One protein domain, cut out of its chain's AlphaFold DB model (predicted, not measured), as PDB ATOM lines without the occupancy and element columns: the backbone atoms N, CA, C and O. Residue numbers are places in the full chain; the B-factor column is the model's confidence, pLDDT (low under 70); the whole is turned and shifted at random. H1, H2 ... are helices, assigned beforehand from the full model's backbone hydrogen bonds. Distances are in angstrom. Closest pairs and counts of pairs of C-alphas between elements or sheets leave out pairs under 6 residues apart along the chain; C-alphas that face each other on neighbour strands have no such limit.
ATOM      1  N   VAL A  13      32.826 -20.691  38.498       85.50
ATOM      2  CA  VAL A  13      32.092 -20.824  37.246       85.50
ATOM      3  C   VAL A  13      30.625 -20.529  37.507       85.50
ATOM      4  O   VAL A  13      30.031 -21.034  38.454       85.50
ATOM      5  N   THR A  14      30.027 -19.686  36.673       84.81
ATOM      6  CA  THR A  14      28.656 -19.195  36.873       84.81
ATOM      7  C   THR A  14      27.630 -19.905  36.006       84.81
ATOM      8  O   THR A  14      26.439 -19.812  36.280       84.81
ATOM      9  N   THR A  15      28.059 -20.633  34.971       87.00
ATOM     10  CA  THR A  15      27.147 -21.324  34.054       87.00
ATOM     11  C   THR A  15      27.399 -22.823  34.036       87.00
ATOM     12  O   THR A  15      28.536 -23.292  34.049       87.00
ATOM     13  N   GLN A  16      26.309 -23.588  33.961       87.88
ATOM     14  CA  GLN A  16      26.370 -25.047  33.884       87.88
ATOM     15  C   GLN A  16      27.137 -25.505  32.638       87.88
ATOM     16  O   GLN A  16      27.787 -26.541  32.653       87.88
ATOM     17  N   VAL A  17      27.074 -24.704  31.569       88.69
ATOM     18  CA  VAL A  17      27.788 -24.923  30.308       88.69
ATOM     19  C   VAL A  17      29.292 -24.834  30.505       88.69
ATOM     20  O   VAL A  17      30.011 -25.735  30.094       88.69
ATOM     21  N   ALA A  18      29.762 -23.764  31.146       87.38
ATOM     22  CA  ALA A  18      31.181 -23.571  31.388       87.38
ATOM     23  C   ALA A  18      31.727 -24.625  32.359       87.38
ATOM     24  O   ALA A  18      32.852 -25.079  32.185       87.38
ATOM     25  N   LEU A  19      30.924 -25.067  33.336       89.81
ATOM     26  CA  LEU A  19      31.345 -26.135  34.239       89.81
ATOM     27  C   LEU A  19      31.444 -27.480  33.514       89.81
ATOM     28  O   LEU A  19      32.408 -28.211  33.707       89.81
ATOM     29  N   ALA A  20      30.461 -27.788  32.670       89.31
ATOM     30  CA  ALA A  20      30.451 -28.991  31.847       89.31
ATOM     31  C   ALA A  20      31.672 -29.033  30.912       89.31
ATOM     32  O   ALA A  20      32.387 -30.031  30.888       89.31
ATOM     33  N   ALA A  21      31.975 -27.911  30.247       87.19
ATOM     34  CA  ALA A  21      33.164 -27.763  29.411       87.19
ATOM     35  C   ALA A  21      34.466 -27.924  30.213       87.19
ATOM     36  O   ALA A  21      35.365 -28.632  29.775       87.19
ATOM     37  N   PHE A  22      34.554 -27.324  31.404       86.19
ATOM     38  CA  PHE A  22      35.722 -27.465  32.279       86.19
ATOM     39  C   PHE A  22      35.954 -28.917  32.717       86.19
ATOM     40  O   PHE A  22      37.093 -29.357  32.809       86.19
ATOM     41  N   LEU A  23      34.881 -29.660  32.990       85.88
ATOM     42  CA  LEU A  23      34.947 -31.052  33.440       85.88
ATOM     43  C   LEU A  23      34.933 -32.070  32.291       85.88
ATOM     44  O   LEU A  23      34.842 -33.260  32.573       85.88
ATOM     45  N   GLY A  24      34.970 -31.630  31.028       84.69
ATOM     46  CA  GLY A  24      34.952 -32.528  29.868       84.69
ATOM     47  C   GLY A  24      33.706 -33.417  29.797       84.69
ATOM     48  O   GLY A  24      33.809 -34.600  29.492       84.69
ATOM     49  N   CYS A  25      32.524 -32.892  30.140       86.19
ATOM     50  CA  CYS A  25      31.282 -33.672  30.160       86.19
ATOM     51  C   CYS A  25      30.062 -32.869  29.685       86.19
ATOM     52  O   CYS A  25      30.138 -31.665  29.445       86.19
ATOM     53  N   ASP A  26      28.907 -33.529  29.583       89.56
ATOM     54  CA  ASP A  26      27.648 -32.888  29.204       89.56
ATOM     55  C   ASP A  26      26.957 -32.148  30.355       89.56
ATOM     56  O   ASP A  26      27.007 -32.534  31.527       89.56
ATOM     57  N   ARG A  27      26.153 -31.134  30.006       89.44
ATOM     58  CA  ARG A  27      25.324 -30.386  30.976       89.44
ATOM     59  C   ARG A  27      24.381 -31.297  31.768       89.44
ATOM     60  O   ARG A  27      24.138 -31.047  32.948       89.44
ATOM     61  N   GLY A  28      23.853 -32.349  31.137       90.00
ATOM     62  CA  GLY A  28      22.977 -33.327  31.792       90.00
ATOM     63  C   GLY A  28      23.682 -34.085  32.920       90.00
ATOM     64  O   GLY A  28      23.084 -34.328  33.969       90.00
ATOM     65  N   THR A  29      24.970 -34.379  32.749       90.12
ATOM     66  CA  THR A  29      25.811 -34.999  33.776       90.12
ATOM     67  C   THR A  29      25.978 -34.072  34.977       90.12
ATOM     68  O   THR A  29      25.759 -34.504  36.108       90.12
ATOM     69  N   ILE A  30      26.214 -32.776  34.741       90.94
ATOM     70  CA  ILE A  30      26.250 -31.771  35.815       90.94
ATOM     71  C   ILE A  30      24.924 -31.715  36.584       90.94
ATOM     72  O   ILE A  30      24.937 -31.650  37.809       90.94
ATOM     73  N   ALA A  31      23.777 -31.782  35.897       90.81
ATOM     74  CA  ALA A  31      22.472 -31.782  36.566       90.81
ATOM     75  C   ALA A  31      22.300 -33.011  37.475       90.81
ATOM     76  O   ALA A  31      21.882 -32.871  38.619       90.81
ATOM     77  N   ARG A  32      22.690 -34.198  36.996       90.31
ATOM     78  CA  ARG A  32      22.649 -35.432  37.796       90.31
ATOM     79  C   ARG A  32      23.579 -35.370  39.007       90.31
ATOM     80  O   ARG A  32      23.231 -35.884  40.064       90.31
ATOM     81  N   TRP A  33      24.757 -34.767  38.869       92.00
ATOM     82  CA  TRP A  33      25.666 -34.558  39.999       92.00
ATOM     83  C   TRP A  33      25.127 -33.524  40.984       92.00
ATOM     84  O   TRP A  33      25.232 -33.725  42.191       92.00
ATOM     85  N   ALA A  34      24.484 -32.463  40.498       91.50
ATOM     86  CA  ALA A  34      23.793 -31.494  41.341       91.50
ATOM     87  C   ALA A  34      22.702 -32.142  42.198       91.50
ATOM     88  O   ALA A  34      22.661 -31.893  43.401       91.50
ATOM     89  N   ASP A  35      21.899 -33.038  41.619       91.25
ATOM     90  CA  ASP A  35      20.882 -33.801  42.357       91.25
ATOM     91  C   ASP A  35      21.502 -34.754  43.406       91.25
ATOM     92  O   ASP A  35      20.831 -35.177  44.344       91.25
ATOM     93  N   ARG A  36      22.803 -35.061  43.287       89.44
ATOM     94  CA  ARG A  36      23.594 -35.875  44.230       89.44
ATOM     95  C   ARG A  36      24.448 -35.047  45.198       89.44
ATOM     96  O   ARG A  36      25.275 -35.610  45.910       89.44
ATOM     97  N   GLY A  37      24.269 -33.727  45.231       90.50
ATOM     98  CA  GLY A  37      24.963 -32.849  46.174       90.50
ATOM     99  C   GLY A  37      26.272 -32.243  45.665       90.50
ATOM    100  O   GLY A  37      27.139 -31.923  46.478       90.50
ATOM    101  N   LEU A  38      26.434 -32.062  44.347       91.88
ATOM    102  CA  LEU A  38      27.527 -31.251  43.798       91.88
ATOM    103  C   LEU A  38      27.523 -29.841  44.441       91.88
ATOM    104  O   LEU A  38      26.477 -29.180  44.449       91.88
ATOM    105  N   PRO A  39      28.668 -29.336  44.941       89.19
ATOM    106  CA  PRO A  39      28.754 -28.012  45.553       89.19
ATOM    107  C   PRO A  39      28.344 -26.913  44.570       89.19
ATOM    108  O   PRO A  39      28.908 -26.839  43.489       89.19
ATOM    109  N   GLY A  40      27.383 -26.061  44.934       86.25
ATOM    110  CA  GLY A  40      26.781 -25.061  44.032       86.25
ATOM    111  C   GLY A  40      25.429 -25.486  43.440       86.25
ATOM    112  O   GLY A  40      24.724 -24.672  42.842       86.25
ATOM    113  N   GLY A  41      25.017 -26.741  43.647       85.06
ATOM    114  CA  GLY A  41      23.694 -27.234  43.274       85.06
ATOM    115  C   GLY A  41      23.429 -27.173  41.768       85.06
ATOM    116  O   GLY A  41      24.339 -27.271  40.944       85.06
ATOM    117  N   ARG A  42      22.149 -27.039  41.395       82.44
ATOM    118  CA  ARG A  42      21.692 -27.205  40.002       82.44
ATOM    119  C   ARG A  42      21.947 -25.993  39.105       82.44
ATOM    120  O   ARG A  42      21.943 -26.141  37.888       82.44
ATOM    121  N   ARG A  43      22.132 -24.800  39.681       81.19
ATOM    122  CA  ARG A  43      22.234 -23.530  38.934       81.19
ATOM    123  C   ARG A  43      23.505 -22.721  39.221       81.19
ATOM    124  O   ARG A  43      23.696 -21.697  38.575       81.19
ATOM    125  N   GLY A  44      24.370 -23.187  40.122       84.06
ATOM    126  CA  GLY A  44      25.592 -22.484  40.504       84.06
ATOM    127  C   GLY A  44      25.331 -21.292  41.436       84.06
ATOM    128  O   GLY A  44      24.222 -21.152  41.959       84.06
ATOM    129  N   PRO A  45      26.334 -20.419  41.643       88.31
ATOM    130  CA  PRO A  45      27.696 -20.501  41.107       88.31
ATOM    131  C   PRO A  45      28.511 -21.649  41.729       88.31
ATOM    132  O   PRO A  45      28.303 -22.026  42.880       88.31
ATOM    133  N   TRP A  46      29.441 -22.206  40.956       90.12
ATOM    134  CA  TRP A  46      30.275 -23.341  41.351       90.12
ATOM    135  C   TRP A  46      31.704 -22.886  41.640       90.12
ATOM    136  O   TRP A  46      32.395 -22.397  40.747       90.12
ATOM    137  N   ASP A  47      32.169 -23.085  42.873       91.00
ATOM    138  CA  ASP A  47      33.595 -22.990  43.197       91.00
ATOM    139  C   ASP A  47      34.312 -24.235  42.662       91.00
ATOM    140  O   ASP A  47      34.077 -25.350  43.138       91.00
ATOM    141  N   LEU A  48      35.210 -24.051  41.690       89.12
ATOM    142  CA  LEU A  48      35.945 -25.154  41.073       89.12
ATOM    143  C   LEU A  48      36.787 -25.933  42.081       89.12
ATOM    144  O   LEU A  48      36.992 -27.131  41.900       89.12
ATOM    145  N   SER A  49      37.233 -25.301  43.168       88.31
ATOM    146  CA  SER A  49      38.005 -25.979  44.215       88.31
ATOM    147  C   SER A  49      37.141 -26.985  44.977       88.31
ATOM    148  O   SER A  49      37.589 -28.093  45.279       88.31
ATOM    149  N   ALA A  50      35.904 -26.597  45.296       89.19
ATOM    150  CA  ALA A  50      34.924 -27.453  45.954       89.19
ATOM    151  C   ALA A  50      34.426 -28.553  45.009       89.19
ATOM    152  O   ALA A  50      34.365 -29.714  45.410       89.19
ATOM    153  N   VAL A  51      34.145 -28.212  43.748       90.94
ATOM    154  CA  VAL A  51      33.747 -29.185  42.722       90.94
ATOM    155  C   VAL A  51      34.846 -30.215  42.484       90.94
ATOM    156  O   VAL A  51      34.564 -31.405  42.505       90.94
ATOM    157  N   THR A  52      36.102 -29.790  42.345       88.56
ATOM    158  CA  THR A  52      37.247 -30.701  42.170       88.56
ATOM    159  C   THR A  52      37.353 -31.681  43.335       88.56
ATOM    160  O   THR A  52      37.465 -32.883  43.120       88.56
ATOM    161  N   ARG A  53      37.252 -31.193  44.580       89.06
ATOM    162  CA  ARG A  53      37.246 -32.066  45.766       89.06
ATOM    163  C   ARG A  53      36.083 -33.054  45.742       89.06
ATOM    164  O   ARG A  53      36.290 -34.239  45.973       89.06
ATOM    165  N   TRP A  54      34.880 -32.587  45.416       91.81
ATOM    166  CA  TRP A  54      33.713 -33.456  45.288       91.81
ATOM    167  C   TRP A  54      33.910 -34.521  44.201       91.81
ATOM    168  O   TRP A  54      33.563 -35.678  44.419       91.81
ATOM    169  N   MET A  55      34.537 -34.170  43.074       90.25
ATOM    170  CA  MET A  55      34.823 -35.105  41.984       90.25
ATOM    171  C   MET A  55      35.747 -36.250  42.403       90.25
ATOM    172  O   MET A  55      35.534 -37.369  41.944       90.25
ATOM    173  N   PHE A  56      36.709 -35.989  43.293       86.38
ATOM    174  CA  PHE A  56      37.590 -37.018  43.853       86.38
ATOM    175  C   PHE A  56      36.932 -37.869  44.945       86.38
ATOM    176  O   PHE A  56      37.234 -39.052  45.073       86.38
ATOM    177  N   CYS A  57      36.042 -37.282  45.748       86.88
ATOM    178  CA  CYS A  57      35.394 -38.001  46.847       86.88
ATOM    179  C   CYS A  57      34.170 -38.813  46.401       86.88
ATOM    180  O   CYS A  57      33.923 -39.894  46.928       86.88
ATOM    181  N   PHE A  58      33.382 -38.275  45.469       83.25
ATOM    182  CA  PHE A  58      32.045 -38.776  45.130       83.25
ATOM    183  C   PHE A  58      31.765 -38.822  43.623       83.25
ATOM    184  O   PHE A  58      30.807 -39.472  43.196       83.25
ATOM    185  N   GLY A  59      32.552 -38.102  42.823       79.00
ATOM    186  CA  GLY A  59      32.384 -38.023  41.377       79.00
ATOM    187  C   GLY A  59      33.208 -39.054  40.608       79.00
ATOM    188  O   GLY A  59      33.532 -40.135  41.094       79.00
ATOM    189  N   ALA A  60      33.508 -38.721  39.351       76.94
ATOM    190  CA  ALA A  60      34.130 -39.643  38.401       76.94
ATOM    191  C   ALA A  60      35.662 -39.758  38.533       76.94
ATOM    192  O   ALA A  60      36.257 -40.672  37.964       76.94
ATOM    193  N   TRP A  61      36.321 -38.855  39.266       81.62
ATOM    194  CA  TRP A  61      37.783 -38.798  39.326       81.62
ATOM    195  C   TRP A  61      38.317 -39.714  40.423       81.62
ATOM    196  O   TRP A  61      38.573 -39.300  41.546       81.62
ATOM    197  N   ARG A  62      38.481 -40.998  40.089       75.62
ATOM    198  CA  ARG A  62      38.954 -42.028  41.034       75.62
ATOM    199  C   ARG A  62      40.459 -41.956  41.324       75.62
ATOM    200  O   ARG A  62      40.918 -42.568  42.282       75.62
ATOM    201  N   SER A  63      41.220 -41.248  40.493       79.06
ATOM    202  CA  SER A  63      42.661 -41.015  40.626       79.06
ATOM    203  C   SER A  63      43.053 -39.725  39.902       79.06
ATOM    204  O   SER A  63      42.281 -39.202  39.094       79.06
ATOM    205  N   GLU A  64      44.247 -39.197  40.183       77.75
ATOM    206  CA  GLU A  64      44.761 -38.010  39.482       77.75
ATOM    207  C   GLU A  64      44.952 -38.271  37.983       77.75
ATOM    208  O   GLU A  64      44.601 -37.413  37.183       77.75
ATOM    209  N   ALA A  65      45.370 -39.483  37.599       78.94
ATOM    210  CA  ALA A  65      45.443 -39.899  36.198       78.94
ATOM    211  C   ALA A  65      44.068 -39.838  35.506       78.94
ATOM    212  O   ALA A  65      43.947 -39.254  34.439       78.94
ATOM    213  N   ALA A  66      43.004 -40.331  36.155       73.31
ATOM    214  CA  ALA A  66      41.651 -40.270  35.594       73.31
ATOM    215  C   ALA A  66      41.122 -38.830  35.453       73.31
ATOM    216  O   ALA A  66      40.358 -38.537  34.536       73.31
ATOM    217  N   ARG A  67      41.514 -37.918  36.357       79.81
ATOM    218  CA  ARG A  67      41.258 -36.480  36.182       79.81
ATOM    219  C   ARG A  67      41.991 -35.967  34.948       79.81
ATOM    220  O   ARG A  67      41.386 -35.270  34.139       79.81
ATOM    221  N   ASP A  68      43.277 -36.269  34.835       80.00
ATOM    222  CA  ASP A  68      44.124 -35.745  33.769       80.00
ATOM    223  C   ASP A  68      43.689 -36.267  32.394       80.00
ATOM    224  O   ASP A  68      43.670 -35.490  31.447       80.00
ATOM    225  N   ASP A  69      43.212 -37.506  32.285       75.19
ATOM    226  CA  ASP A  69      42.607 -38.044  31.057       75.19
ATOM    227  C   ASP A  69      41.353 -37.256  30.638       75.19
ATOM    228  O   ASP A  69      41.197 -36.890  29.472       75.19
ATOM    229  N   VAL A  70      40.478 -36.936  31.601       69.12
ATOM    230  CA  VAL A  70      39.260 -36.135  31.380       69.12
ATOM    231  C   VAL A  70      39.602 -34.693  30.987       69.12
ATOM    232  O   VAL A  70      38.984 -34.142  30.080       69.12
ATOM    233  N   LEU A  71      40.581 -34.073  31.653       73.12
ATOM    234  CA  LEU A  71      40.966 -32.677  31.411       73.12
ATOM    235  C   LEU A  71      41.842 -32.497  30.163       73.12
ATOM    236  O   LEU A  71      41.797 -31.439  29.541       73.12
ATOM    237  N   SER A  72      42.637 -33.505  29.801       72.94
ATOM    238  CA  SER A  72      43.464 -33.500  28.589       72.94
ATOM    239  C   SER A  72      42.669 -33.805  27.319       72.94
ATOM    240  O   SER A  72      43.198 -33.625  26.225       72.94
ATOM    241  N   GLY A  73      41.408 -34.241  27.446       59.81
ATOM    242  CA  GLY A  73      40.582 -34.653  26.312       59.81
ATOM    243  C   GLY A  73      40.951 -36.029  25.747       59.81
ATOM    244  O   GLY A  73      40.579 -36.331  24.620       59.81
TER     245      GLY A  73
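This is residues 13 to 73 of the 79 residues of the protein "Terminase small subunit" of Pirellulaceae bacterium (UniProt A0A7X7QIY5). Four short helices stand loosely round a middle, like an open ring: H2 and the loop of residues 36 to 47 lie toward one end of the longest axis, H4 lies at the other end, and H1 and H3 lie between them on different sides. H1 and H2 meet in a corner, the chain then folds back through the long loop to H3, and the last part of H4 comes back toward the end of H1. The printed part has 61 residues with four named helices, in the order H1, H2, H3, H4, and no named strand; the class is all helix. The whole is compact, with a radius of gyration of the C-alphas of 10.5 A, and its outline is rounded, with spans of 28 by 21 by 18 A.

H1 is residues 16 to 22 and begins at C-alpha 16, at (26.370, -25.047, 33.884); it is 9.8 A from first to last C-alpha. H2 is residues 27 to 35 and measures 12.7 A. Residues 36 to 47 hold no named element. H3 is residues 48 to 57, the longest helix with 10 residues and 14.1 A; its C-alpha 48 stands at (35.945, -25.154, 41.073). H4 is residues 64 to 72, measures 11.9 A and ends at C-alpha 72, at (43.464, -33.500, 28.589).

H1 and H2 touch, and their closest C-alphas, those of Ala 20 and Arg 27, are 5.4 A apart. Their lines are only just about perpendicular, at 72 degrees. H1 and H4 are close but not clearly touching, with the closest C-alphas, those of Phe 22 and Leu 71, 7.4 A apart. Their lines too are only just about perpendicular, at 73 degrees. H3 touches no helix, but H3 and H4 are near each other, with 5 pairs of C-alphas within 10 A and the closest at 8.5 A. H1 and H3 are only just apart, with the closest C-alphas at 8.3 A. H2 is apart from H3 and from H4. In H1, H2, H3 and H4 every O i to N i+4 pair is within hydrogen-bond range.

The two C-alphas farthest apart, those of Arg 43 and Ala 65, are 28.5 A apart, and the first and last printed C-alphas, those of Val 13 and Gly 73, are 19.6 A apart. The printed part has no cut. The link from H1 to H2 is tight, with 4 residues; that from H2 to H3 is long, with 12; that from H3 to H4 is short, with 6. The mean pLDDT of the printed part is 85.1, and that of H4 is 76. Residues 70 and 73 are under 70, where the model's confidence is low.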